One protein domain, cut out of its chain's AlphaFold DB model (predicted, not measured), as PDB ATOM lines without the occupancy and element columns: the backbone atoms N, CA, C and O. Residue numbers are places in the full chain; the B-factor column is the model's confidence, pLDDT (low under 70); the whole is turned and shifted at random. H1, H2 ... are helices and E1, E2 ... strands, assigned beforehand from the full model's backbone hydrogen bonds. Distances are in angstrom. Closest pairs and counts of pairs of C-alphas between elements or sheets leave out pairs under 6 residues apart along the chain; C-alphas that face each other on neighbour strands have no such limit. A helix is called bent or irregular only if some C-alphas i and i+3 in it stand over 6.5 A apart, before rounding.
ATOM      1  N   THR A  30     -54.617 -15.883  -9.337       58.62
ATOM      2  CA  THR A  30     -54.822 -15.048  -8.153       58.62
ATOM      3  C   THR A  30     -56.053 -14.184  -8.348       58.62
ATOM      4  O   THR A  30     -56.260 -13.579  -9.396       58.62
ATOM      5  N   ALA A  31     -56.891 -14.124  -7.324       51.44
ATOM      6  CA  ALA A  31     -58.161 -13.428  -7.327       51.44
ATOM      7  C   ALA A  31     -58.223 -12.385  -6.210       51.44
ATOM      8  O   ALA A  31     -57.843 -12.628  -5.067       51.44
ATOM      9  N   ARG A  32     -58.757 -11.209  -6.533       65.56
ATOM     10  CA  ARG A  32     -59.174 -10.194  -5.571       65.56
ATOM     11  C   ARG A  32     -60.666 -10.335  -5.299       65.56
ATOM     12  O   ARG A  32     -61.508 -10.156  -6.186       65.56
ATOM     13  N   TRP A  33     -60.980 -10.537  -4.033       46.06
ATOM     14  CA  TRP A  33     -62.317 -10.654  -3.483       46.06
ATOM     15  C   TRP A  33     -62.688  -9.387  -2.721       46.06
ATOM     16  O   TRP A  33     -61.878  -8.801  -1.999       46.06
ATOM     17  N   ARG A  34     -63.937  -8.949  -2.885       43.16
ATOM     18  CA  ARG A  34     -64.503  -7.850  -2.101       43.16
ATOM     19  C   ARG A  34     -65.622  -8.390  -1.224       43.16
ATOM     20  O   ARG A  34     -66.514  -9.073  -1.730       43.16
ATOM     21  N   GLY A  35     -65.578  -8.054   0.062       32.06
ATOM     22  CA  GLY A  35     -66.659  -8.360   0.993       32.06
ATOM     23  C   GLY A  35     -67.900  -7.544   0.646       32.06
ATOM     24  O   GLY A  35     -67.813  -6.337   0.394       32.06
ATOM     25  N   THR A  36     -69.059  -8.192   0.605       35.88
ATOM     26  CA  THR A  36     -70.349  -7.510   0.484       35.88
ATOM     27  C   THR A  36     -70.903  -7.260   1.877       35.88
ATOM     28  O   THR A  36     -71.568  -8.115   2.450       35.88
ATOM     29  N   VAL A  54     -66.514  -6.584   8.324       53.94
ATOM     30  CA  VAL A  54     -66.070  -7.698   7.490       53.94
ATOM     31  C   VAL A  54     -64.990  -7.139   6.563       53.94
ATOM     32  O   VAL A  54     -65.276  -6.165   5.852       53.94
ATOM     33  N   PRO A  55     -63.754  -7.675   6.578       58.81
ATOM     34  CA  PRO A  55     -62.649  -7.055   5.867       58.81
ATOM     35  C   PRO A  55     -63.018  -6.849   4.400       58.81
ATOM     36  O   PRO A  55     -63.301  -7.807   3.679       58.81
ATOM     37  N   ARG A  56     -63.072  -5.590   3.957       63.06
ATOM     38  CA  ARG A  56     -63.665  -5.251   2.652       63.06
ATOM     39  C   ARG A  56     -62.843  -5.762   1.473       63.06
ATOM     40  O   ARG A  56     -63.382  -5.842   0.373       63.06
ATOM     41  N   GLU A  57     -61.579  -6.119   1.674       68.44
ATOM     42  CA  GLU A  57     -60.685  -6.596   0.623       68.44
ATOM     43  C   GLU A  57     -59.917  -7.835   1.079       68.44
ATOM     44  O   GLU A  57     -59.170  -7.793   2.055       68.44
ATOM     45  N   LEU A  58     -60.109  -8.921   0.338       77.94
ATOM     46  CA  LEU A  58     -59.452 -10.202   0.537       77.94
ATOM     47  C   LEU A  58     -58.737 -10.555  -0.767       77.94
ATOM     48  O   LEU A  58     -59.355 -10.592  -1.829       77.94
ATOM     49  N   LEU A  59     -57.430 -10.774  -0.720       80.81
ATOM     50  CA  LEU A  59     -56.707 -11.348  -1.851       80.81
ATOM     51  C   LEU A  59     -56.674 -12.856  -1.676       80.81
ATOM     52  O   LEU A  59     -56.629 -13.342  -0.550       80.81
ATOM     53  N   GLY A  60     -56.676 -13.614  -2.759       83.38
ATOM     54  CA  GLY A  60     -56.349 -15.015  -2.630       83.38
ATOM     55  C   GLY A  60     -55.673 -15.606  -3.843       83.38
ATOM     56  O   GLY A  60     -55.955 -15.246  -4.982       83.38
ATOM     57  N   VAL A  61     -54.731 -16.484  -3.549       82.38
ATOM     58  CA  VAL A  61     -53.693 -16.989  -4.434       82.38
ATOM     59  C   VAL A  61     -53.848 -18.502  -4.490       82.38
ATOM     60  O   VAL A  61     -53.836 -19.174  -3.458       82.38
ATOM     61  N   ALA A  62     -53.992 -19.030  -5.697       81.50
ATOM     62  CA  ALA A  62     -53.909 -20.450  -5.989       81.50
ATOM     63  C   ALA A  62     -52.578 -20.704  -6.702       81.50
ATOM     64  O   ALA A  62     -52.353 -20.236  -7.822       81.50
ATOM     65  N   LEU A  63     -51.689 -21.422  -6.023       76.12
ATOM     66  CA  LEU A  63     -50.370 -21.765  -6.544       76.12
ATOM     67  C   LEU A  63     -50.459 -23.079  -7.312       76.12
ATOM     68  O   LEU A  63     -50.996 -24.060  -6.799       76.12
ATOM     69  N   HIS A  64     -49.887 -23.129  -8.515       72.94
ATOM     70  CA  HIS A  64     -49.847 -24.381  -9.267       72.94
ATOM     71  C   HIS A  64     -49.007 -25.466  -8.569       72.94
ATOM     72  O   HIS A  64     -49.357 -26.641  -8.630       72.94
ATOM     73  N   GLU A  65     -47.948 -25.080  -7.856       69.00
ATOM     74  CA  GLU A  65     -47.080 -26.001  -7.103       69.00
ATOM     75  C   GLU A  65     -47.854 -26.852  -6.084       69.00
ATOM     76  O   GLU A  65     -47.425 -27.953  -5.735       69.00
ATOM     77  N   ARG A  66     -49.012 -26.363  -5.615       71.19
ATOM     78  CA  ARG A  66     -49.915 -27.093  -4.722       71.19
ATOM     79  C   ARG A  66     -51.375 -26.868  -5.125       71.19
ATOM     80  O   ARG A  66     -52.052 -26.048  -4.505       71.19
ATOM     81  N   PRO A  67     -51.906 -27.647  -6.085       71.56
ATOM     82  CA  PRO A  67     -53.251 -27.435  -6.625       71.56
ATOM     83  C   PRO A  67     -54.388 -27.680  -5.614       71.56
ATOM     84  O   PRO A  67     -55.533 -27.349  -5.900       71.56
ATOM     85  N   GLY A  68     -54.093 -28.232  -4.431       78.81
ATOM     86  CA  GLY A  68     -55.055 -28.417  -3.336       78.81
ATOM     87  C   GLY A  68     -55.070 -27.293  -2.295       78.81
ATOM     88  O   GLY A  68     -55.858 -27.356  -1.359       78.81
ATOM     89  N   LEU A  69     -54.204 -26.280  -2.412       83.44
ATOM     90  CA  LEU A  69     -54.121 -25.198  -1.433       83.44
ATOM     91  C   LEU A  69     -54.550 -23.862  -2.027       83.44
ATOM     92  O   LEU A  69     -54.163 -23.480  -3.131       83.44
ATOM     93  N   TYR A  70     -55.311 -23.125  -1.229       84.25
ATOM     94  CA  TYR A  70     -55.697 -21.753  -1.482       84.25
ATOM     95  C   TYR A  70     -55.190 -20.868  -0.352       84.25
ATOM     96  O   TYR A  70     -55.495 -21.099   0.817       84.25
ATOM     97  N   PHE A  71     -54.433 -19.833  -0.690       85.38
ATOM     98  CA  PHE A  71     -53.958 -18.865   0.288       85.38
ATOM     99  C   PHE A  71     -54.832 -17.628   0.224       85.38
ATOM    100  O   PHE A  71     -55.025 -17.060  -0.845       85.38
ATOM    101  N   SER A  72     -55.359 -17.195   1.359       84.25
ATOM    102  CA  SER A  72     -56.202 -16.018   1.475       84.25
ATOM    103  C   SER A  72     -55.523 -14.981   2.359       84.25
ATOM    104  O   SER A  72     -55.145 -15.269   3.488       84.25
ATOM    105  N   ILE A  73     -55.321 -13.780   1.830       84.88
ATOM    106  CA  ILE A  73     -54.492 -12.743   2.436       84.88
ATOM    107  C   ILE A  73     -55.355 -11.523   2.739       84.88
ATOM    108  O   ILE A  73     -55.918 -10.875   1.849       84.88
ATOM    109  N   LEU A  74     -55.429 -11.203   4.027       83.69
ATOM    110  CA  LEU A  74     -56.104 -10.040   4.585       83.69
ATOM    111  C   LEU A  74     -55.067  -8.976   4.916       83.69
ATOM    112  O   LEU A  74     -54.623  -8.853   6.055       83.69
ATOM    113  N   ARG A  75     -54.708  -8.168   3.919       73.25
ATOM    114  CA  ARG A  75     -53.663  -7.143   4.059       73.25
ATOM    115  C   ARG A  75     -53.928  -6.160   5.199       73.25
ATOM    116  O   ARG A  75     -53.018  -5.851   5.952       73.25
ATOM    117  N   ALA A  76     -55.174  -5.698   5.350       73.94
ATOM    118  CA  ALA A  76     -55.545  -4.733   6.394       73.94
ATOM    119  C   ALA A  76     -55.262  -5.248   7.816       73.94
ATOM    120  O   ALA A  76     -55.036  -4.452   8.717       73.94
ATOM    121  N   HIS A  77     -55.252  -6.570   7.990       75.62
ATOM    122  CA  HIS A  77     -54.977  -7.230   9.263       75.62
ATOM    123  C   HIS A  77     -53.627  -7.961   9.252       75.62
ATOM    124  O   HIS A  77     -53.282  -8.593  10.242       75.62
ATOM    125  N   ARG A  78     -52.879  -7.890   8.138       79.69
ATOM    126  CA  ARG A  78     -51.627  -8.619   7.891       79.69
ATOM    127  C   ARG A  78     -51.733 -10.123   8.175       79.69
ATOM    128  O   ARG A  78     -50.810 -10.737   8.690       79.69
ATOM    129  N   LEU A  79     -52.865 -10.731   7.816       81.50
ATOM    130  CA  LEU A  79     -53.104 -12.162   8.025       81.50
ATOM    131  C   LEU A  79     -52.976 -12.941   6.719       81.50
ATOM    132  O   LEU A  79     -53.519 -12.530   5.690       81.50
ATOM    133  N   VAL A  80     -52.312 -14.095   6.793       84.62
ATOM    134  CA  VAL A  80     -52.259 -15.103   5.730       84.62
ATOM    135  C   VAL A  80     -52.968 -16.352   6.232       84.62
ATOM    136  O   VAL A  80     -52.585 -16.936   7.240       84.62
ATOM    137  N   LEU A  81     -54.015 -16.760   5.529       85.00
ATOM    138  CA  LEU A  81     -54.796 -17.945   5.833       85.00
ATOM    139  C   LEU A  81     -54.561 -18.989   4.750       85.00
ATOM    140  O   LEU A  81     -54.737 -18.721   3.566       85.00
ATOM    141  N   GLN A  82     -54.174 -20.188   5.159       87.81
ATOM    142  CA  GLN A  82     -54.071 -21.335   4.273       87.81
ATOM    143  C   GLN A  82     -55.361 -22.148   4.379       87.81
ATOM    144  O   GLN A  82     -55.750 -22.569   5.465       87.81
ATOM    145  N   ALA A  83     -56.020 -22.358   3.249       86.00
ATOM    146  CA  ALA A  83     -57.243 -23.131   3.124       86.00
ATOM    147  C   ALA A  83     -57.133 -24.130   1.967       86.00
ATOM    148  O   ALA A  83     -56.141 -24.168   1.239       86.00
ATOM    149  N   ASP A  84     -58.171 -24.939   1.800       87.56
ATOM    150  CA  ASP A  84     -58.327 -25.815   0.641       87.56
ATOM    151  C   ASP A  84     -58.731 -25.003  -0.605       87.56
ATOM    152  O   ASP A  84     -59.388 -23.964  -0.518       87.56
ATOM    153  N   SER A  85     -58.388 -25.525  -1.776       82.75
ATOM    154  CA  SER A  85     -58.870 -25.134  -3.103       82.75
ATOM    155  C   SER A  85     -60.391 -24.913  -3.207       82.75
ATOM    156  O   SER A  85     -60.837 -24.116  -4.033       82.75
ATOM    157  N   ALA A  86     -61.199 -25.559  -2.357       84.88
ATOM    158  CA  ALA A  86     -62.650 -25.367  -2.291       84.88
ATOM    159  C   ALA A  86     -63.082 -24.065  -1.582       84.88
ATOM    160  O   ALA A  86     -64.233 -23.638  -1.721       84.88
ATOM    161  N   PHE A  87     -62.187 -23.404  -0.841       84.44
ATOM    162  CA  PHE A  87     -62.492 -22.205  -0.053       84.44
ATOM    163  C   PHE A  87     -63.151 -21.071  -0.863       84.44
ATOM    164  O   PHE A  87     -64.186 -20.564  -0.424       84.44
ATOM    165  N   PRO A  88     -62.665 -20.706  -2.067       79.62
ATOM    166  CA  PRO A  88     -63.321 -19.702  -2.907       79.62
ATOM    167  C   PRO A  88     -64.774 -20.050  -3.253       79.62
ATOM    168  O   PRO A  88     -65.645 -19.183  -3.209       79.62
ATOM    169  N   GLN A  89     -65.050 -21.326  -3.542       81.56
ATOM    170  CA  GLN A  89     -66.392 -21.794  -3.902       81.56
ATOM    171  C   GLN A  89     -67.351 -21.695  -2.715       81.56
ATOM    172  O   GLN A  89     -68.515 -21.328  -2.875       81.56
ATOM    173  N   VAL A  90     -66.866 -22.008  -1.510       83.69
ATOM    174  CA  VAL A  90     -67.644 -21.869  -0.273       83.69
ATOM    175  C   VAL A  90     -67.963 -20.397  -0.009       83.69
ATOM    176  O   VAL A  90     -69.115 -20.061   0.255       83.69
ATOM    177  N   MET A  91     -66.980 -19.505  -0.152       79.81
ATOM    178  CA  MET A  91     -67.157 -18.063   0.072       79.81
ATOM    179  C   MET A  91     -68.159 -17.425  -0.897       79.81
ATOM    180  O   MET A  91     -68.948 -16.562  -0.494       79.81
ATOM    181  N   GLU A  92     -68.168 -17.881  -2.151       77.12
ATOM    182  CA  GLU A  92     -69.134 -17.454  -3.162       77.12
ATOM    183  C   GLU A  92     -70.544 -17.995  -2.878       77.12
ATOM    184  O   GLU A  92     -71.510 -17.228  -2.911       77.12
ATOM    185  N   LYS A  93     -70.673 -19.281  -2.509       81.75
ATOM    186  CA  LYS A  93     -71.956 -19.891  -2.100       81.75
ATOM    187  C   LYS A  93     -72.573 -19.191  -0.892       81.75
ATOM    188  O   LYS A  93     -73.779 -18.969  -0.862       81.75
ATOM    189  N   LEU A  94     -71.747 -18.808   0.080       80.00
ATOM    190  CA  LEU A  94     -72.175 -18.061   1.264       80.00
ATOM    191  C   LEU A  94     -72.518 -16.592   0.960       80.00
ATOM    192  O   LEU A  94     -72.917 -15.870   1.871       80.00
ATOM    193  N   GLN A  95     -72.326 -16.119  -0.281       69.62
ATOM    194  CA  GLN A  95     -72.512 -14.722  -0.704       69.62
ATOM    195  C   GLN A  95     -71.812 -13.697   0.207       69.62
ATOM    196  O   GLN A  95     -72.206 -12.532   0.274       69.62
ATOM    197  N   SER A  96     -70.780 -14.132   0.932       67.56
ATOM    198  CA  SER A  96     -70.070 -13.303   1.907       67.56
ATOM    199  C   SER A  96     -69.005 -12.456   1.208       67.56
ATOM    200  O   SER A  96     -68.813 -11.280   1.528       67.56
ATOM    201  N   TYR A  97     -68.365 -13.035   0.190       69.00
ATOM    202  CA  TYR A  97     -67.368 -12.383  -0.648       69.00
ATOM    203  C   TYR A  97     -67.621 -12.708  -2.114       69.00
ATOM    204  O   TYR A  97     -67.871 -13.857  -2.471       69.00
ATOM    205  N   LYS A  98     -67.509 -11.697  -2.980       66.81
ATOM    206  CA  LYS A  98     -67.604 -11.873  -4.433       66.81
ATOM    207  C   LYS A  98     -66.267 -11.541  -5.087       66.81
ATOM    208  O   LYS A  98     -65.710 -10.460  -4.847       66.81
ATOM    209  N   ALA A  99     -65.762 -12.454  -5.917       67.44
ATOM    210  CA  ALA A  99     -64.583 -12.215  -6.738       67.44
ATOM    211  C   ALA A  99     -64.876 -11.056  -7.692       67.44
ATOM    212  O   ALA A  99     -65.870 -11.068  -8.419       67.44
ATOM    213  N   ARG A 100     -64.037 -10.019  -7.657       68.81
ATOM    214  CA  ARG A 100     -64.173  -8.871  -8.565       68.81
ATOM    215  C   ARG A 100     -63.195  -8.932  -9.718       68.81
ATOM    216  O   ARG A 100     -63.538  -8.519 -10.818       68.81
ATOM    217  N   VAL A 101     -61.980  -9.393  -9.449       71.00
ATOM    218  CA  VAL A 101     -60.918  -9.479 -10.447       71.00
ATOM    219  C   VAL A 101     -60.175 -10.776 -10.211       71.00
ATOM    220  O   VAL A 101     -59.705 -11.008  -9.104       71.00
ATOM    221  N   THR A 102     -60.042 -11.580 -11.254       75.12
ATOM    222  CA  THR A 102     -59.182 -12.763 -11.257       75.12
ATOM    223  C   THR A 102     -58.134 -12.546 -12.329       75.12
ATOM    224  O   THR A 102     -58.493 -12.262 -13.471       75.12
ATOM    225  N   LEU A 103     -56.860 -12.625 -11.959       73.50
ATOM    226  CA  LEU A 103     -55.755 -12.690 -12.903       73.50
ATOM    227  C   LEU A 103     -55.286 -14.136 -12.999       73.50
ATOM    228  O   LEU A 103     -55.020 -14.792 -11.990       73.50
ATOM    229  N   ASN A 104     -55.184 -14.610 -14.231       76.69
ATOM    230  CA  ASN A 104     -54.601 -15.895 -14.545       76.69
ATOM    231  C   ASN A 104     -53.162 -15.660 -15.002       76.69
ATOM    232  O   ASN A 104     -52.903 -14.791 -15.844       76.69
ATOM    233  N   PHE A 105     -52.235 -16.424 -14.433       74.12
ATOM    234  CA  PHE A 105     -50.838 -16.411 -14.836       74.12
ATOM    235  C   PHE A 105     -50.635 -17.535 -15.837       74.12
ATOM    236  O   PHE A 105     -50.506 -18.702 -15.473       74.12
ATOM    237  N   GLU A 106     -50.643 -17.185 -17.117       73.75
ATOM    238  CA  GLU A 106     -50.353 -18.143 -18.175       73.75
ATOM    239  C   GLU A 106     -48.836 -18.305 -18.260       73.75
ATOM    240  O   GLU A 106     -48.118 -17.410 -18.723       73.75
ATOM    241  N   GLN A 107     -48.345 -19.432 -17.741       67.06
ATOM    242  CA  GLN A 107     -46.923 -19.746 -17.721       67.06
ATOM    243  C   GLN A 107     -46.424 -19.912 -19.162       67.06
ATOM    244  O   GLN A 107     -46.949 -20.727 -19.922       67.06
ATOM    245  N   GLY A 108     -45.451 -19.087 -19.557       64.25
ATOM    246  CA  GLY A 108     -44.953 -19.032 -20.930       64.25
ATOM    247  C   GLY A 108     -43.623 -19.755 -21.101       64.25
ATOM    248  O   GLY A 108     -43.497 -20.625 -21.958       64.25
ATOM    249  N   PHE A 109     -42.628 -19.396 -20.287       73.31
ATOM    250  CA  PHE A 109     -41.263 -19.909 -20.414       73.31
ATOM    251  C   PHE A 109     -40.642 -20.188 -19.052       73.31
ATOM    252  O   PHE A 109     -40.812 -19.401 -18.127       73.31
ATOM    253  N   GLN A 110     -39.878 -21.272 -18.948       79.94
ATOM    254  CA  GLN A 110     -39.055 -21.581 -17.784       79.94
ATOM    255  C   GLN A 110     -37.594 -21.712 -18.220       79.94
ATOM    256  O   GLN A 110     -37.290 -22.377 -19.211       79.94
ATOM    257  N   TYR A 111     -36.694 -21.073 -17.481       81.81
ATOM    258  CA  TYR A 111     -35.255 -21.080 -17.693       81.81
ATOM    259  C   TYR A 111     -34.569 -21.530 -16.412       81.81
ATOM    260  O   TYR A 111     -34.829 -20.988 -15.346       81.81
ATOM    261  N   GLN A 112     -33.664 -22.495 -16.516       81.50
ATOM    262  CA  GLN A 112     -32.847 -22.924 -15.388       81.50
ATOM    263  C   GLN A 112     -31.428 -22.389 -15.565       81.50
ATOM    264  O   GLN A 112     -30.791 -22.631 -16.592       81.50
ATOM    265  N   LEU A 113     -30.949 -21.650 -14.570       81.00
ATOM    266  CA  LEU A 113     -29.637 -21.022 -14.549       81.00
ATOM    267  C   LEU A 113     -28.880 -21.486 -13.300       81.00
ATOM    268  O   LEU A 113     -28.827 -20.789 -12.292       81.00
ATOM    269  N   GLY A 114     -28.317 -22.695 -13.368       83.25
ATOM    270  CA  GLY A 114     -27.653 -23.323 -12.223       83.25
ATOM    271  C   GLY A 114     -28.635 -23.531 -11.069       83.25
ATOM    272  O   GLY A 114     -29.586 -24.301 -11.209       83.25
ATOM    273  N   ASP A 115     -28.408 -22.801  -9.980       82.12
ATOM    274  CA  ASP A 115     -29.199 -22.850  -8.745       82.12
ATOM    275  C   ASP A 115     -30.491 -22.015  -8.809       82.12
ATOM    276  O   ASP A 115     -31.316 -22.088  -7.899       82.12
ATOM    277  N   PHE A 116     -30.684 -21.245  -9.887       81.81
ATOM    278  CA  PHE A 116     -31.866 -20.413 -10.100       81.81
ATOM    279  C   PHE A 116     -32.822 -21.030 -11.120       81.81
ATOM    280  O   PHE A 116     -32.415 -21.508 -12.185       81.81
ATOM    281  N   CYS A 117     -34.115 -20.936 -10.842       81.12
ATOM    282  CA  CYS A 117     -35.187 -21.247 -11.774       81.12
ATOM    283  C   CYS A 117     -35.990 -19.984 -12.068       81.12
ATOM    284  O   CYS A 117     -36.660 -19.441 -11.200       81.12
ATOM    285  N   LEU A 118     -35.937 -19.515 -13.307       79.69
ATOM    286  CA  LEU A 118     -36.721 -18.385 -13.771       79.69
ATOM    287  C   LEU A 118     -37.962 -18.888 -14.496       79.69
ATOM    288  O   LEU A 118     -37.857 -19.679 -15.430       79.69
ATOM    289  N   ARG A 119     -39.137 -18.385 -14.143       79.31
ATOM    290  CA  ARG A 119     -40.395 -18.647 -14.843       79.31
ATOM    291  C   ARG A 119     -40.984 -17.323 -15.289       79.31
ATOM    292  O   ARG A 119     -41.124 -16.403 -14.505       79.31
ATOM    293  N   ILE A 120     -41.329 -17.194 -16.560       78.44
ATOM    294  CA  ILE A 120     -41.907 -15.976 -17.126       78.44
ATOM    295  C   ILE A 120     -43.300 -16.311 -17.638       78.44
ATOM    296  O   ILE A 120     -43.474 -17.204 -18.472       78.44
ATOM    297  N   GLY A 121     -44.293 -15.580 -17.146       77.81
ATOM    298  CA  GLY A 121     -45.697 -15.746 -17.483       77.81
ATOM    299  C   GLY A 121     -46.351 -14.433 -17.888       77.81
ATOM    300  O   GLY A 121     -45.954 -13.342 -17.473       77.81
ATOM    301  N   LYS A 122     -47.387 -14.534 -18.718       76.50
ATOM    302  CA  LYS A 122     -48.256 -13.398 -19.033       76.50
ATOM    303  C   LYS A 122     -49.381 -13.348 -18.008       76.50
ATOM    304  O   LYS A 122     -50.004 -14.364 -17.714       76.50
ATOM    305  N   CYS A 123     -49.650 -12.157 -17.488       73.62
ATOM    306  CA  CYS A 123     -50.760 -11.920 -16.572       73.62
ATOM    307  C   CYS A 123     -51.962 -11.439 -17.377       73.62
ATOM    308  O   CYS A 123     -51.941 -10.324 -17.912       73.62
ATOM    309  N   VAL A 124     -53.004 -12.264 -17.459       73.25
ATOM    310  CA  VAL A 124     -54.219 -11.947 -18.216       73.25
ATOM    311  C   VAL A 124     -55.430 -11.980 -17.277       73.25
ATOM    312  O   VAL A 124     -55.620 -12.960 -16.551       73.25
ATOM    313  N   PRO A 125     -56.253 -10.917 -17.228       74.31
ATOM    314  CA  PRO A 125     -57.500 -10.927 -16.475       74.31
ATOM    315  C   PRO A 125     -58.494 -11.937 -17.040       74.31
ATOM    316  O   PRO A 125     -58.671 -12.045 -18.245       74.31
ATOM    317  N   ASN A 126     -59.250 -12.600 -16.171       68.94
ATOM    318  CA  ASN A 126     -60.287 -13.535 -16.603       68.94
ATOM    319  C   ASN A 126     -61.426 -12.861 -17.397       68.94
ATOM    320  O   ASN A 126     -62.129 -13.527 -18.146       68.94
ATOM    321  N   ASN A 127     -61.638 -11.548 -17.227       63.59
ATOM    322  CA  ASN A 127     -62.707 -10.809 -17.910       63.59
ATOM    323  C   ASN A 127     -62.260 -10.091 -19.196       63.59
ATOM    324  O   ASN A 127     -63.082  -9.412 -19.809       63.59
ATOM    325  N   SER A 128     -60.981 -10.172 -19.576       59.69
ATOM    326  CA  SER A 128     -60.461  -9.477 -20.755       59.69
ATOM    327  C   SER A 128     -59.174 -10.124 -21.253       59.69
ATOM    328  O   SER A 128     -58.263 -10.339 -20.463       59.69
ATOM    329  N   GLU A 129     -59.020 -10.283 -22.564       62.41
ATOM    330  CA  GLU A 129     -57.763 -10.746 -23.179       62.41
ATOM    331  C   GLU A 129     -56.647  -9.681 -23.165       62.41
ATOM    332  O   GLU A 129     -55.566  -9.878 -23.718       62.41
ATOM    333  N   THR A 130     -56.883  -8.528 -22.527       65.75
ATOM    334  CA  THR A 130     -55.872  -7.474 -22.424       65.75
ATOM    335  C   THR A 130     -54.739  -7.899 -21.496       65.75
ATOM    336  O   THR A 130     -54.943  -8.141 -20.305       65.75
ATOM    337  N   LEU A 131     -53.523  -7.974 -22.044       70.31
ATOM    338  CA  LEU A 131     -52.312  -8.242 -21.274       70.31
ATOM    339  C   LEU A 131     -52.156  -7.172 -20.189       70.31
ATOM    340  O   LEU A 131     -51.970  -5.994 -20.500       70.31
ATOM    341  N   ARG A 132     -52.198  -7.580 -18.917       70.25
ATOM    342  CA  ARG A 132     -51.984  -6.660 -17.793       70.25
ATOM    343  C   ARG A 132     -50.521  -6.437 -17.472       70.25
ATOM    344  O   ARG A 132     -50.164  -5.362 -17.005       70.25
ATOM    345  N   GLY A 133     -49.690  -7.431 -17.741       71.88
ATOM    346  CA  GLY A 133     -48.262  -7.361 -17.498       71.88
ATOM    347  C   GLY A 133     -47.576  -8.689 -17.758       71.88
ATOM    348  O   GLY A 133     -48.217  -9.699 -18.066       71.88
ATOM    349  N   ILE A 134     -46.258  -8.667 -17.637       74.81
ATOM    350  CA  ILE A 134     -45.419  -9.863 -17.679       74.81
ATOM    351  C   ILE A 134     -44.939 -10.093 -16.255       74.81
ATOM    352  O   ILE A 134     -44.357  -9.185 -15.676       74.81
ATOM    353  N   MET A 135     -45.183 -11.273 -15.699       75.12
ATOM    354  CA  MET A 135     -44.626 -11.664 -14.411       75.12
ATOM    355  C   MET A 135     -43.421 -12.559 -14.649       75.12
ATOM    356  O   MET A 135     -43.503 -13.519 -15.412       75.12
ATOM    357  N   MET A 136     -42.301 -12.230 -14.020       76.19
ATOM    358  CA  MET A 136     -41.134 -13.101 -13.966       76.19
ATOM    359  C   MET A 136     -40.944 -13.551 -12.531       76.19
ATOM    360  O   MET A 136     -40.724 -12.727 -11.661       76.19
ATOM    361  N   GLU A 137     -41.035 -14.843 -12.303       78.06
ATOM    362  CA  GLU A 137     -40.701 -15.516 -11.065       78.06
ATOM    363  C   GLU A 137     -39.248 -15.966 -11.155       78.06
ATOM    364  O   GLU A 137     -38.826 -16.500 -12.177       78.06
ATOM    365  N   VAL A 138     -38.479 -15.754 -10.105       78.06
ATOM    366  CA  VAL A 138     -37.123 -16.292  -9.968       78.06
ATOM    367  C   VAL A 138     -37.132 -17.083  -8.675       78.06
ATOM    368  O   VAL A 138     -37.594 -16.532  -7.701       78.06
ATOM    369  N   GLU A 139     -36.714 -18.339  -8.658       78.31
ATOM    370  CA  GLU A 139     -36.709 -19.227  -7.485       78.31
ATOM    371  C   GLU A 139     -35.278 -19.717  -7.250       78.31
ATOM    372  O   GLU A 139     -34.592 -20.059  -8.220       78.31
ATOM    373  N   TYR A 140     -34.818 -19.748  -5.996       79.88
ATOM    374  CA  TYR A 140     -33.443 -20.104  -5.648       79.88
ATOM    375  C   TYR A 140     -33.398 -21.392  -4.814       79.88
ATOM    376  O   TYR A 140     -33.752 -21.414  -3.641       79.88
ATOM    377  N   TYR A 141     -32.914 -22.490  -5.400       70.31
ATOM    378  CA  TYR A 141     -32.986 -23.821  -4.777       70.31
ATOM    379  C   TYR A 141     -32.182 -24.017  -3.467       70.31
ATOM    380  O   TYR A 141     -32.599 -24.838  -2.643       70.31
ATOM    381  N   PRO A 142     -31.070 -23.306  -3.194       65.56
ATOM    382  CA  PRO A 142     -30.388 -23.338  -1.895       65.56
ATOM    383  C   PRO A 142     -31.119 -22.502  -0.823       65.56
ATOM    384  O   PRO A 142     -30.619 -21.494  -0.316       65.56
ATOM    385  N   LEU A 143     -32.311 -22.954  -0.438       62.06
ATOM    386  CA  LEU A 143     -33.217 -22.317   0.528       62.06
ATOM    387  C   LEU A 143     -32.733 -22.462   1.983       62.06
ATOM    388  O   LEU A 143     -33.378 -23.105   2.810       62.06
ATOM    389  N   SER A 144     -31.567 -21.906   2.318       59.56
ATOM    390  CA  SER A 144     -31.050 -21.950   3.696       59.56
ATOM    391  C   SER A 144     -31.705 -20.908   4.616       59.56
ATOM    392  O   SER A 144     -31.947 -21.192   5.786       59.56
ATOM    393  N   SER A 145     -32.006 -19.713   4.101       69.62
ATOM    394  CA  SER A 145     -32.672 -18.612   4.816       69.62
ATOM    395  C   SER A 145     -33.176 -17.578   3.808       69.62
ATOM    396  O   SER A 145     -32.438 -17.240   2.881       69.62
ATOM    397  N   ILE A 146     -34.391 -17.052   4.017       73.81
ATOM    398  CA  ILE A 146     -34.977 -15.972   3.200       73.81
ATOM    399  C   ILE A 146     -34.107 -14.719   3.186       73.81
ATOM    400  O   ILE A 146     -33.995 -14.042   2.170       73.81
ATOM    401  N   GLU A 147     -33.478 -14.396   4.311       74.38
ATOM    402  CA  GLU A 147     -32.676 -13.184   4.415       74.38
ATOM    403  C   GLU A 147     -31.358 -13.308   3.643       74.38
ATOM    404  O   GLU A 147     -30.929 -12.364   2.984       74.38
ATOM    405  N   LYS A 148     -30.756 -14.503   3.639       76.69
ATOM    406  CA  LYS A 148     -29.546 -14.776   2.850       76.69
ATOM    407  C   LYS A 148     -29.832 -14.828   1.355       76.69
ATOM    408  O   LYS A 148     -29.046 -14.304   0.572       76.69
ATOM    409  N   SER A 149     -30.933 -15.464   0.957       74.50
ATOM    410  CA  SER A 149     -31.330 -15.502  -0.450       74.50
ATOM    411  C   SER A 149     -31.757 -14.124  -0.949       74.50
ATOM    412  O   SER A 149     -31.473 -13.816  -2.098       74.50
ATOM    413  N   ARG A 150     -32.344 -13.261  -0.102       77.75
ATOM    414  CA  ARG A 150     -32.699 -11.881  -0.475       77.75
ATOM    415  C   ARG A 150     -31.510 -11.125  -1.067       77.75
ATOM    416  O   ARG A 150     -31.647 -10.610  -2.167       77.75
ATOM    417  N   ALA A 151     -30.355 -11.126  -0.399       78.69
ATOM    418  CA  ALA A 151     -29.160 -10.437  -0.899       78.69
ATOM    419  C   ALA A 151     -28.719 -10.965  -2.278       78.69
ATOM    420  O   ALA A 151     -28.432 -10.200  -3.190       78.69
ATOM    421  N   VAL A 152     -28.752 -12.288  -2.464       81.94
ATOM    422  CA  VAL A 152     -28.421 -12.925  -3.749       81.94
ATOM    423  C   VAL A 152     -29.434 -12.559  -4.846       81.94
ATOM    424  O   VAL A 152     -29.073 -12.411  -6.012       81.94
ATOM    425  N   MET A 153     -30.711 -12.418  -4.487       77.88
ATOM    426  CA  MET A 153     -31.781 -12.047  -5.414       77.88
ATOM    427  C   MET A 153     -31.739 -10.563  -5.785       77.88
ATOM    428  O   MET A 153     -32.029 -10.230  -6.934       77.88
ATOM    429  N   GLU A 154     -31.348  -9.692  -4.855       79.94
ATOM    430  CA  GLU A 154     -31.055  -8.278  -5.116       79.94
ATOM    431  C   GLU A 154     -29.881  -8.148  -6.092       79.94
ATOM    432  O   GLU A 154     -30.039  -7.527  -7.142       79.94
ATOM    433  N   ASP A 155     -28.771  -8.852  -5.843       83.25
ATOM    434  CA  ASP A 155     -27.628  -8.896  -6.765       83.25
ATOM    435  C   ASP A 155     -28.048  -9.387  -8.165       83.25
ATOM    436  O   ASP A 155     -27.643  -8.839  -9.195       83.25
ATOM    437  N   PHE A 156     -28.897 -10.421  -8.227       82.12
ATOM    438  CA  PHE A 156     -29.441 -10.918  -9.491       82.12
ATOM    439  C   PHE A 156     -30.295  -9.861 -10.202       82.12
ATOM    440  O   PHE A 156     -30.184  -9.697 -11.424       82.12
ATOM    441  N   PHE A 157     -31.146  -9.145  -9.463       77.75
ATOM    442  CA  PHE A 157     -31.995  -8.094 -10.011       77.75
ATOM    443  C   PHE A 157     -31.173  -6.917 -10.541       77.75
ATOM    444  O   PHE A 157     -31.452  -6.451 -11.646       77.75
ATOM    445  N   ASP A 158     -30.124  -6.504  -9.834       82.06
ATOM    446  CA  ASP A 158     -29.225  -5.429 -10.260       82.06
ATOM    447  C   ASP A 158     -28.504  -5.787 -11.566       82.06
ATOM    448  O   ASP A 158     -28.516  -5.014 -12.532       82.06
ATOM    449  N   ILE A 159     -27.955  -7.004 -11.658       84.31
ATOM    450  CA  ILE A 159     -27.327  -7.514 -12.889       84.31
ATOM    451  C   ILE A 159     -28.350  -7.580 -14.031       84.31
ATOM    452  O   ILE A 159     -28.045  -7.242 -15.187       84.31
ATOM    453  N   TRP A 160     -29.574  -8.024 -13.735       78.44
ATOM    454  CA  TRP A 160     -30.650  -8.096 -14.716       78.44
ATOM    455  C   TRP A 160     -31.031  -6.706 -15.226       78.44
ATOM    456  O   TRP A 160     -31.087  -6.492 -16.440       78.44
ATOM    457  N   GLN A 161     -31.233  -5.744 -14.326       75.38
ATOM    458  CA  GLN A 161     -31.579  -4.366 -14.652       75.38
ATOM    459  C   GLN A 161     -30.478  -3.702 -15.483       75.38
ATOM    460  O   GLN A 161     -30.776  -3.080 -16.506       75.38
ATOM    461  N   GLU A 162     -29.211  -3.892 -15.114       81.06
ATOM    462  CA  GLU A 162     -28.069  -3.388 -15.876       81.06
ATOM    463  C   GLU A 162     -28.029  -4.000 -17.289       81.06
ATOM    464  O   GLU A 162     -27.819  -3.304 -18.287       81.06
ATOM    465  N   THR A 163     -28.307  -5.301 -17.410       80.00
ATOM    466  CA  THR A 163     -28.359  -6.000 -18.702       80.00
ATOM    467  C   THR A 163     -29.518  -5.515 -19.574       80.00
ATOM    468  O   THR A 163     -29.356  -5.347 -20.786       80.00
ATOM    469  N   VAL A 164     -30.688  -5.273 -18.981       74.00
ATOM    470  CA  VAL A 164     -31.866  -4.729 -19.670       74.00
ATOM    471  C   VAL A 164     -31.599  -3.306 -20.151       74.00
ATOM    472  O   VAL A 164     -31.890  -3.002 -21.310       74.00
ATOM    473  N   ALA A 165     -30.985  -2.468 -19.309       72.75
ATOM    474  CA  ALA A 165     -30.585  -1.109 -19.662       72.75
ATOM    475  C   ALA A 165     -29.594  -1.111 -20.838       72.75
ATOM    476  O   ALA A 165     -29.798  -0.396 -21.819       72.75
ATOM    477  N   LYS A 166     -28.584  -1.992 -20.804       75.25
ATOM    478  CA  LYS A 166     -27.614  -2.175 -21.898       75.25
ATOM    479  C   LYS A 166     -28.260  -2.653 -23.202       75.25
ATOM    480  O   LYS A 166     -27.795  -2.293 -24.281       75.25
ATOM    481  N   LYS A 167     -29.314  -3.474 -23.126       69.06
ATOM    482  CA  LYS A 167     -30.032  -4.003 -24.301       69.06
ATOM    483  C   LYS A 167     -31.180  -3.113 -24.789       69.06
ATOM    484  O   LYS A 167     -31.796  -3.458 -25.794       69.06
ATOM    485  N   SER A 168     -31.452  -1.991 -24.117       55.94
ATOM    486  CA  SER A 168     -32.496  -1.021 -24.472       55.94
ATOM    487  C   SER A 168     -33.871  -1.662 -24.727       55.94
ATOM    488  O   SER A 168     -34.612  -1.241 -25.620       55.94
ATOM    489  N   LEU A 169     -34.209  -2.715 -23.971       58.81
ATOM    490  CA  LEU A 169     -35.494  -3.395 -24.123       58.81
ATOM    491  C   LEU A 169     -36.628  -2.479 -23.629       58.81
ATOM    492  O   LEU A 169     -36.514  -1.898 -22.548       58.81
ATOM    493  N   PRO A 170     -37.735  -2.351 -24.379       53.56
ATOM    494  CA  PRO A 170     -38.879  -1.568 -23.939       53.56
ATOM    495  C   PRO A 170     -39.579  -2.278 -22.771       53.56
ATOM    496  O   PRO A 170     -40.188  -3.331 -22.942       53.56
ATOM    497  N   GLY A 171     -39.492  -1.691 -21.579       55.97
ATOM    498  CA  GLY A 171     -40.161  -2.183 -20.376       55.97
ATOM    499  C   GLY A 171     -39.396  -1.808 -19.111       55.97
ATOM    500  O   GLY A 171     -38.174  -1.904 -19.071       55.97
ATOM    501  N   HIS A 172     -40.110  -1.369 -18.076       62.91
ATOM    502  CA  HIS A 172     -39.530  -1.166 -16.750       62.91
ATOM    503  C   HIS A 172     -39.828  -2.408 -15.914       62.91
ATOM    504  O   HIS A 172     -41.001  -2.753 -15.758       62.91
ATOM    505  N   PHE A 173     -38.779  -3.086 -15.444       65.12
ATOM    506  CA  PHE A 173     -38.910  -4.175 -14.482       65.12
ATOM    507  C   PHE A 173     -38.987  -3.577 -13.085       65.12
ATOM    508  O   PHE A 173     -38.121  -2.795 -12.705       65.12
ATOM    509  N   ILE A 174     -40.026  -3.938 -12.341       65.81
ATOM    510  CA  ILE A 174     -40.188  -3.531 -10.944       65.81
ATOM    511  C   ILE A 174     -39.894  -4.746 -10.076       65.81
ATOM    512  O   ILE A 174     -40.554  -5.777 -10.239       65.81
ATOM    513  N   HIS A 175     -38.916  -4.617  -9.179       69.12
ATOM    514  CA  HIS A 175     -38.696  -5.571  -8.099       69.12
ATOM    515  C   HIS A 175     -39.760  -5.348  -7.023       69.12
ATOM    516  O   HIS A 175     -39.919  -4.235  -6.516       69.12
ATOM    517  N   VAL A 176     -40.530  -6.390  -6.709       67.44
ATOM    518  CA  VAL A 176     -41.564  -6.323  -5.671       67.44
ATOM    519  C   VAL A 176     -41.050  -6.974  -4.397       67.44
ATOM    520  O   VAL A 176     -41.175  -8.183  -4.205       67.44
ATOM    521  N   GLU A 177     -40.524  -6.151  -3.498       66.56
ATOM    522  CA  GLU A 177     -40.196  -6.590  -2.147       66.56
ATOM    523  C   GLU A 177     -41.464  -6.794  -1.319       66.56
ATOM    524  O   GLU A 177     -42.391  -5.981  -1.319       66.56
ATOM    525  N   SER A 178     -41.510  -7.913  -0.600       70.25
ATOM    526  CA  SER A 178     -42.593  -8.230   0.326       70.25
ATOM    527  C   SER A 178     -42.056  -8.257   1.749       70.25
ATOM    528  O   SER A 178     -41.083  -8.951   2.044       70.25
ATOM    529  N   ASN A 179     -42.702  -7.508   2.645       73.12
ATOM    530  CA  ASN A 179     -42.334  -7.500   4.052       73.12
ATOM    531  C   ASN A 179     -42.970  -8.697   4.772       73.12
ATOM    532  O   ASN A 179     -44.113  -8.628   5.218       73.12
ATOM    533  N   PHE A 180     -42.241  -9.807   4.865       77.25
ATOM    534  CA  PHE A 180     -42.725 -11.044   5.489       77.25
ATOM    535  C   PHE A 180     -42.913 -10.931   7.004       77.25
ATOM    536  O   PHE A 180     -43.843 -11.524   7.553       77.25
ATOM    537  N   SER A 181     -42.082 -10.114   7.659       74.00
ATOM    538  CA  SER A 181     -42.137  -9.895   9.110       74.00
ATOM    539  C   SER A 181     -43.456  -9.257   9.552       74.00
ATOM    540  O   SER A 181     -43.987  -9.588  10.609       74.00
ATOM    541  N   GLU A 182     -44.057  -8.417   8.702       77.56
ATOM    542  CA  GLU A 182     -45.371  -7.823   8.962       77.56
ATOM    543  C   GLU A 182     -46.493  -8.860   9.031       77.56
ATOM    544  O   GLU A 182     -47.459  -8.651   9.758       77.56
ATOM    545  N   TYR A 183     -46.361  -9.974   8.307       75.19
ATOM    546  CA  TYR A 183     -47.325 -11.077   8.317       75.19
ATOM    547  C   TYR A 183     -47.012 -12.128   9.394       75.19
ATOM    548  O   TYR A 183     -47.684 -13.157   9.453       75.19
ATOM    549  N   GLY A 184     -45.999 -11.889  10.239       77.75
ATOM    550  CA  GLY A 184     -45.568 -12.823  11.281       77.75
ATOM    551  C   GLY A 184     -44.917 -14.098  10.738       77.75
ATOM    552  O   GLY A 184     -44.929 -15.123  11.418       77.75
ATOM    553  N   LEU A 185     -44.394 -14.063   9.509       80.25
ATOM    554  CA  LEU A 185     -43.746 -15.216   8.892       80.25
ATOM    555  C   LEU A 185     -42.284 -15.341   9.352       80.25
ATOM    556  O   LEU A 185     -41.590 -14.340   9.518       80.25
ATOM    557  N   SER A 186     -41.830 -16.579   9.564       78.88
ATOM    558  CA  SER A 186     -40.453 -16.914   9.954       78.88
ATOM    559  C   SER A 186     -39.475 -16.844   8.781       78.88
ATOM    560  O   SER A 186     -39.879 -17.097   7.654       78.88
ATOM    561  N   ASP A 187     -38.174 -16.723   9.047       78.69
ATOM    562  CA  ASP A 187     -37.124 -16.722   8.005       78.69
ATOM    563  C   ASP A 187     -36.970 -18.044   7.230       78.69
ATOM    564  O   ASP A 187     -36.243 -18.117   6.232       78.69
ATOM    565  N   HIS A 188     -37.649 -19.102   7.680       76.38
ATOM    566  CA  HIS A 188     -37.777 -20.348   6.940       76.38
ATOM    567  C   HIS A 188     -38.822 -20.220   5.833       76.38
ATOM    568  O   HIS A 188     -39.992 -19.922   6.088       76.38
ATOM    569  N   TYR A 189     -38.394 -20.523   4.606       75.62
ATOM    570  CA  TYR A 189     -39.263 -20.513   3.439       75.62
ATOM    571  C   TYR A 189     -40.491 -21.408   3.628       75.62
ATOM    572  O   TYR A 189     -40.417 -22.553   4.079       75.62
ATOM    573  N   SER A 190     -41.643 -20.864   3.247       81.00
ATOM    574  CA  SER A 190     -42.918 -21.567   3.231       81.00
ATOM    575  C   SER A 190     -43.776 -21.026   2.094       81.00
ATOM    576  O   SER A 190     -43.647 -19.866   1.713       81.00
ATOM    577  N   PHE A 191     -44.736 -21.816   1.616       78.25
ATOM    578  CA  PHE A 191     -45.673 -21.391   0.563       78.25
ATOM    579  C   PHE A 191     -46.519 -20.159   0.941       78.25
ATOM    580  O   PHE A 191     -47.118 -19.526   0.073       78.25
ATOM    581  N   GLN A 192     -46.567 -19.791   2.226       82.06
ATOM    582  CA  GLN A 192     -47.188 -18.541   2.664       82.06
ATOM    583  C   GLN A 192     -46.372 -17.322   2.211       82.06
ATOM    584  O   GLN A 192     -46.966 -16.333   1.791       82.06
ATOM    585  N   HIS A 193     -45.037 -17.409   2.212       80.81
ATOM    586  CA  HIS A 193     -44.154 -16.363   1.684       80.81
ATOM    587  C   HIS A 193     -44.432 -16.115   0.208       80.81
ATOM    588  O   HIS A 193     -44.690 -14.983  -0.203       80.81
ATOM    589  N   THR A 194     -44.488 -17.200  -0.557       80.56
ATOM    590  CA  THR A 194     -44.858 -17.194  -1.967       80.56
ATOM    591  C   THR A 194     -46.200 -16.505  -2.173       80.56
ATOM    592  O   THR A 194     -46.311 -15.550  -2.938       80.56
ATOM    593  N   ALA A 195     -47.231 -16.917  -1.431       81.56
ATOM    594  CA  ALA A 195     -48.553 -16.317  -1.544       81.56
ATOM    595  C   ALA A 195     -48.544 -14.803  -1.257       81.56
ATOM    596  O   ALA A 195     -49.180 -14.041  -1.988       81.56
ATOM    597  N   VAL A 196     -47.808 -14.345  -0.236       82.25
ATOM    598  CA  VAL A 196     -47.674 -12.909   0.066       82.25
ATOM    599  C   VAL A 196     -47.000 -12.156  -1.083       82.25
ATOM    600  O   VAL A 196     -47.463 -11.072  -1.450       82.25
ATOM    601  N   GLN A 197     -45.970 -12.731  -1.705       80.38
ATOM    602  CA  GLN A 197     -45.311 -12.125  -2.863       80.38
ATOM    603  C   GLN A 197     -46.243 -12.004  -4.067       80.38
ATOM    604  O   GLN A 197     -46.386 -10.912  -4.620       80.38
ATOM    605  N   TYR A 198     -46.955 -13.079  -4.426       78.81
ATOM    606  CA  TYR A 198     -47.959 -13.036  -5.494       78.81
ATOM    607  C   TYR A 198     -49.053 -12.007  -5.207       78.81
ATOM    608  O   TYR A 198     -49.460 -11.270  -6.103       78.81
ATOM    609  N   ALA A 199     -49.521 -11.911  -3.961       79.06
ATOM    610  CA  ALA A 199     -50.534 -10.936  -3.569       79.06
ATOM    611  C   ALA A 199     -50.041  -9.485  -3.691       79.06
ATOM    612  O   ALA A 199     -50.786  -8.618  -4.161       79.06
ATOM    613  N   THR A 200     -48.791  -9.224  -3.304       80.19
ATOM    614  CA  THR A 200     -48.163  -7.896  -3.394       80.19
ATOM    615  C   THR A 200     -47.917  -7.512  -4.855       80.19
ATOM    616  O   THR A 200     -48.296  -6.419  -5.282       80.19
ATOM    617  N   CYS A 201     -47.394  -8.444  -5.654       76.31
ATOM    618  CA  CYS A 201     -47.195  -8.287  -7.095       76.31
ATOM    619  C   CYS A 201     -48.523  -8.027  -7.821       76.31
ATOM    620  O   CYS A 201     -48.655  -7.050  -8.561       76.31
ATOM    621  N   LEU A 202     -49.555  -8.826  -7.530       75.00
ATOM    622  CA  LEU A 202     -50.896  -8.642  -8.079       75.00
ATOM    623  C   LEU A 202     -51.433  -7.244  -7.771       75.00
ATOM    624  O   LEU A 202     -52.022  -6.599  -8.635       75.00
ATOM    625  N   GLN A 203     -51.269  -6.766  -6.540       75.50
ATOM    626  CA  GLN A 203     -51.728  -5.432  -6.179       75.50
ATOM    627  C   GLN A 203     -51.051  -4.356  -7.027       75.50
ATOM    628  O   GLN A 203     -51.751  -3.454  -7.492       75.50
ATOM    629  N   GLN A 204     -49.741  -4.458  -7.248       74.50
ATOM    630  CA  GLN A 204     -49.028  -3.519  -8.109       74.50
ATOM    631  C   GLN A 204     -49.501  -3.612  -9.563       74.50
ATOM    632  O   GLN A 204     -49.837  -2.588 -10.152       74.50
ATOM    633  N   LEU A 205     -49.654  -4.821 -10.109       71.69
ATOM    634  CA  LEU A 205     -50.181  -5.050 -11.463       71.69
ATOM    635  C   LEU A 205     -51.612  -4.518 -11.649       71.69
ATOM    636  O   LEU A 205     -51.974  -4.035 -12.721       71.69
ATOM    637  N   MET A 206     -52.441  -4.594 -10.607       70.75
ATOM    638  CA  MET A 206     -53.799  -4.046 -10.616       70.75
ATOM    639  C   MET A 206     -53.823  -2.520 -10.479       70.75
ATOM    640  O   MET A 206     -54.719  -1.884 -11.033       70.75
ATOM    641  N   ALA A 207     -52.885  -1.941  -9.727       70.94
ATOM    642  CA  ALA A 207     -52.747  -0.495  -9.565       70.94
ATOM    643  C   ALA A 207     -52.102   0.167 -10.793       70.94
ATOM    644  O   ALA A 207     -52.385   1.329 -11.090       70.94
ATOM    645  N   ALA A 208     -51.265  -0.565 -11.530       66.38
ATOM    646  CA  ALA A 208     -50.621  -0.084 -12.739       66.38
ATOM    647  C   ALA A 208     -51.652   0.195 -13.848       66.38
ATOM    648  O   ALA A 208     -52.454  -0.658 -14.241       66.38
ATOM    649  N   VAL A 209     -51.623   1.422 -14.375       55.91
ATOM    650  CA  VAL A 209     -52.516   1.891 -15.454       55.91
ATOM    651  C   VAL A 209     -52.020   1.441 -16.838       55.91
ATOM    652  O   VAL A 209     -52.795   1.396 -17.791       55.91
ATOM    653  N   ARG A 210     -50.737   1.072 -16.958       59.19
ATOM    654  CA  ARG A 210     -50.094   0.599 -18.194       59.19
ATOM    655  C   ARG A 210     -49.511  -0.802 -17.988       59.19
ATOM    656  O   ARG A 210     -49.088  -1.094 -16.871       59.19
ATOM    657  N   PRO A 211     -49.442  -1.641 -19.038       59.16
ATOM    658  CA  PRO A 211     -48.779  -2.933 -18.942       59.16
ATOM    659  C   PRO A 211     -47.301  -2.742 -18.589       59.16
ATOM    660  O   PRO A 211     -46.567  -2.056 -19.299       59.16
ATOM    661  N   GLN A 212     -46.883  -3.334 -17.471       62.69
ATOM    662  CA  GLN A 212     -45.501  -3.336 -16.992       62.69
ATOM    663  C   GLN A 212     -45.023  -4.775 -16.793       62.69
ATOM    664  O   GLN A 212     -45.820  -5.692 -16.577       62.69
ATOM    665  N   ALA A 213     -43.714  -4.977 -16.922       57.38
ATOM    666  CA  ALA A 213     -43.091  -6.230 -16.537       57.38
ATOM    667  C   ALA A 213     -42.801  -6.159 -15.034       57.38
ATOM    668  O   ALA A 213     -42.058  -5.294 -14.579       57.38
ATOM    669  N   THR A 214     -43.406  -7.036 -14.247       60.19
ATOM    670  CA  THR A 214     -43.188  -7.114 -12.804       60.19
ATOM    671  C   THR A 214     -42.352  -8.346 -12.508       60.19
ATOM    672  O   THR A 214     -42.706  -9.461 -12.892       60.19
ATOM    673  N   LEU A 215     -41.214  -8.147 -11.852       56.25
ATOM    674  CA  LEU A 215     -40.317  -9.228 -11.480       56.25
ATOM    675  C   LEU A 215     -40.573  -9.564 -10.013       56.25
ATOM    676  O   LEU A 215     -40.467  -8.726  -9.122       56.25
ATOM    677  N   THR A 216     -40.998 -10.796  -9.784       57.38
ATOM    678  CA  THR A 216     -41.203 -11.385  -8.469       57.38
ATOM    679  C   THR A 216     -40.044 -12.331  -8.199       57.38
ATOM    680  O   THR A 216     -39.918 -13.387  -8.809       57.38
ATOM    681  N   ALA A 217     -39.174 -11.938  -7.287       54.19
ATOM    682  CA  ALA A 217     -38.134 -12.804  -6.764       54.19
ATOM    683  C   ALA A 217     -38.770 -13.723  -5.715       54.19
ATOM    684  O   ALA A 217     -39.075 -13.265  -4.622       54.19
ATOM    685  N   MET A 218     -39.023 -14.984  -6.049       59.75
ATOM    686  CA  MET A 218     -39.348 -16.013  -5.066       59.75
ATOM    687  C   MET A 218     -38.064 -16.536  -4.423       59.75
ATOM    688  O   MET A 218     -37.037 -16.692  -5.078       59.75
TER     689      MET A 218
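Overview. This is residues 30 to 36 and 54 to 218 of the 219 residues of the protein "Mediator of RNA polymerase II transcription subunit 20" of Oryza glaberrima (UniProt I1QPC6). One strongly twisted sheet of nine strands curls round helix H3, while H1 and H2 pack on its opposite face, near opposite ends of the longest axis. The long, bent strand E5 joins the sheet's two halves, E4 E3 E2 E1 and E6 E7 E9 E8. The printed part has 172 residues, with three named helices and nine named strands that follow along the chain as E1 E2 E3 E4 H1 E5 E6 E7 H2 E8 H3 E9, and its class is mixed, helices and strands. The mixed sheet runs E4 E3 E2 E1 E5 E6 E7 E9 E8. The whole is compact, with a radius of gyration of the C-alphas of 16.3 A and spans of 51 by 37 by 26 A.

Along the chain. E1, residues 30 to 35, begins at C-alpha 30 (-54.822, -15.048, -8.153). E2 is residues 57 to 62, E3 69 to 74, E4 79 to 84 and H1 87 to 93. E5, residues 97 to 113, spans 41.1 A and bends by 64 degrees at residue 100. E6 is residues 116 to 125, 28.1 A, and E7 133 to 140, 22.9 A. H2, residues 146 to 167, spans 30.4 A from C-alpha 146 (-34.977, -15.972, 3.200). E8 is residues 173 to 175, H3 191 to 207, 24.3 A, and E9 212 to 217, ending at C-alpha 217 (-38.134, -12.804, -6.764).

Arrangement. E2 E3 E4 and E5 E6 E7 are meanders, each strand the antiparallel neighbour of the one before. E1 and E5 are antiparallel at 163 degrees, with N 32 and O 101 2.7 A apart. E5 and E6 form a hairpin, with N 111 and O 118 at 2.7 A. E7 and E9 are parallel at 15 degrees, with N 216 and O 136 at 2.7 A. E8, H3, E9 is a strand-helix-strand unit, two parallel neighbour strands with a helix between, and its crossover is right-handed. E7, H2, E8 is a split one, with E9 between its strands, also right-handed. The sheet and its helices make three layers, H1 and H2 on one face and H3 on the other. The closest C-alphas of H3 and E2 are those of Ala 195 and Val 61, 5.9 A. H2 has a height over the sheet of 7.3 A and runs slantwise to the strands, at 46 degrees to E7 on the local plane. H1 and E5 come closest at the C-alphas of Met 91 and Tyr 97, 5.7 A. Every O i to N i+4 pair is within hydrogen-bond range in H1 and H3; in H2, 16 of 18 are.

Size, cuts and confidence. The C-alphas farthest apart are those of Leu 94 and Lys 166, 52.7 A. Residues 37 to 53 are not printed; C-alphas 36 and 54 are 8.2 A apart across the cut. The link from E8 to H3, residues 176 to 190, is long. The mean pLDDT of the printed part is 73.1, and 51 residues are under 70, among them 30 to 36, 167 to 177 and 208 to 218.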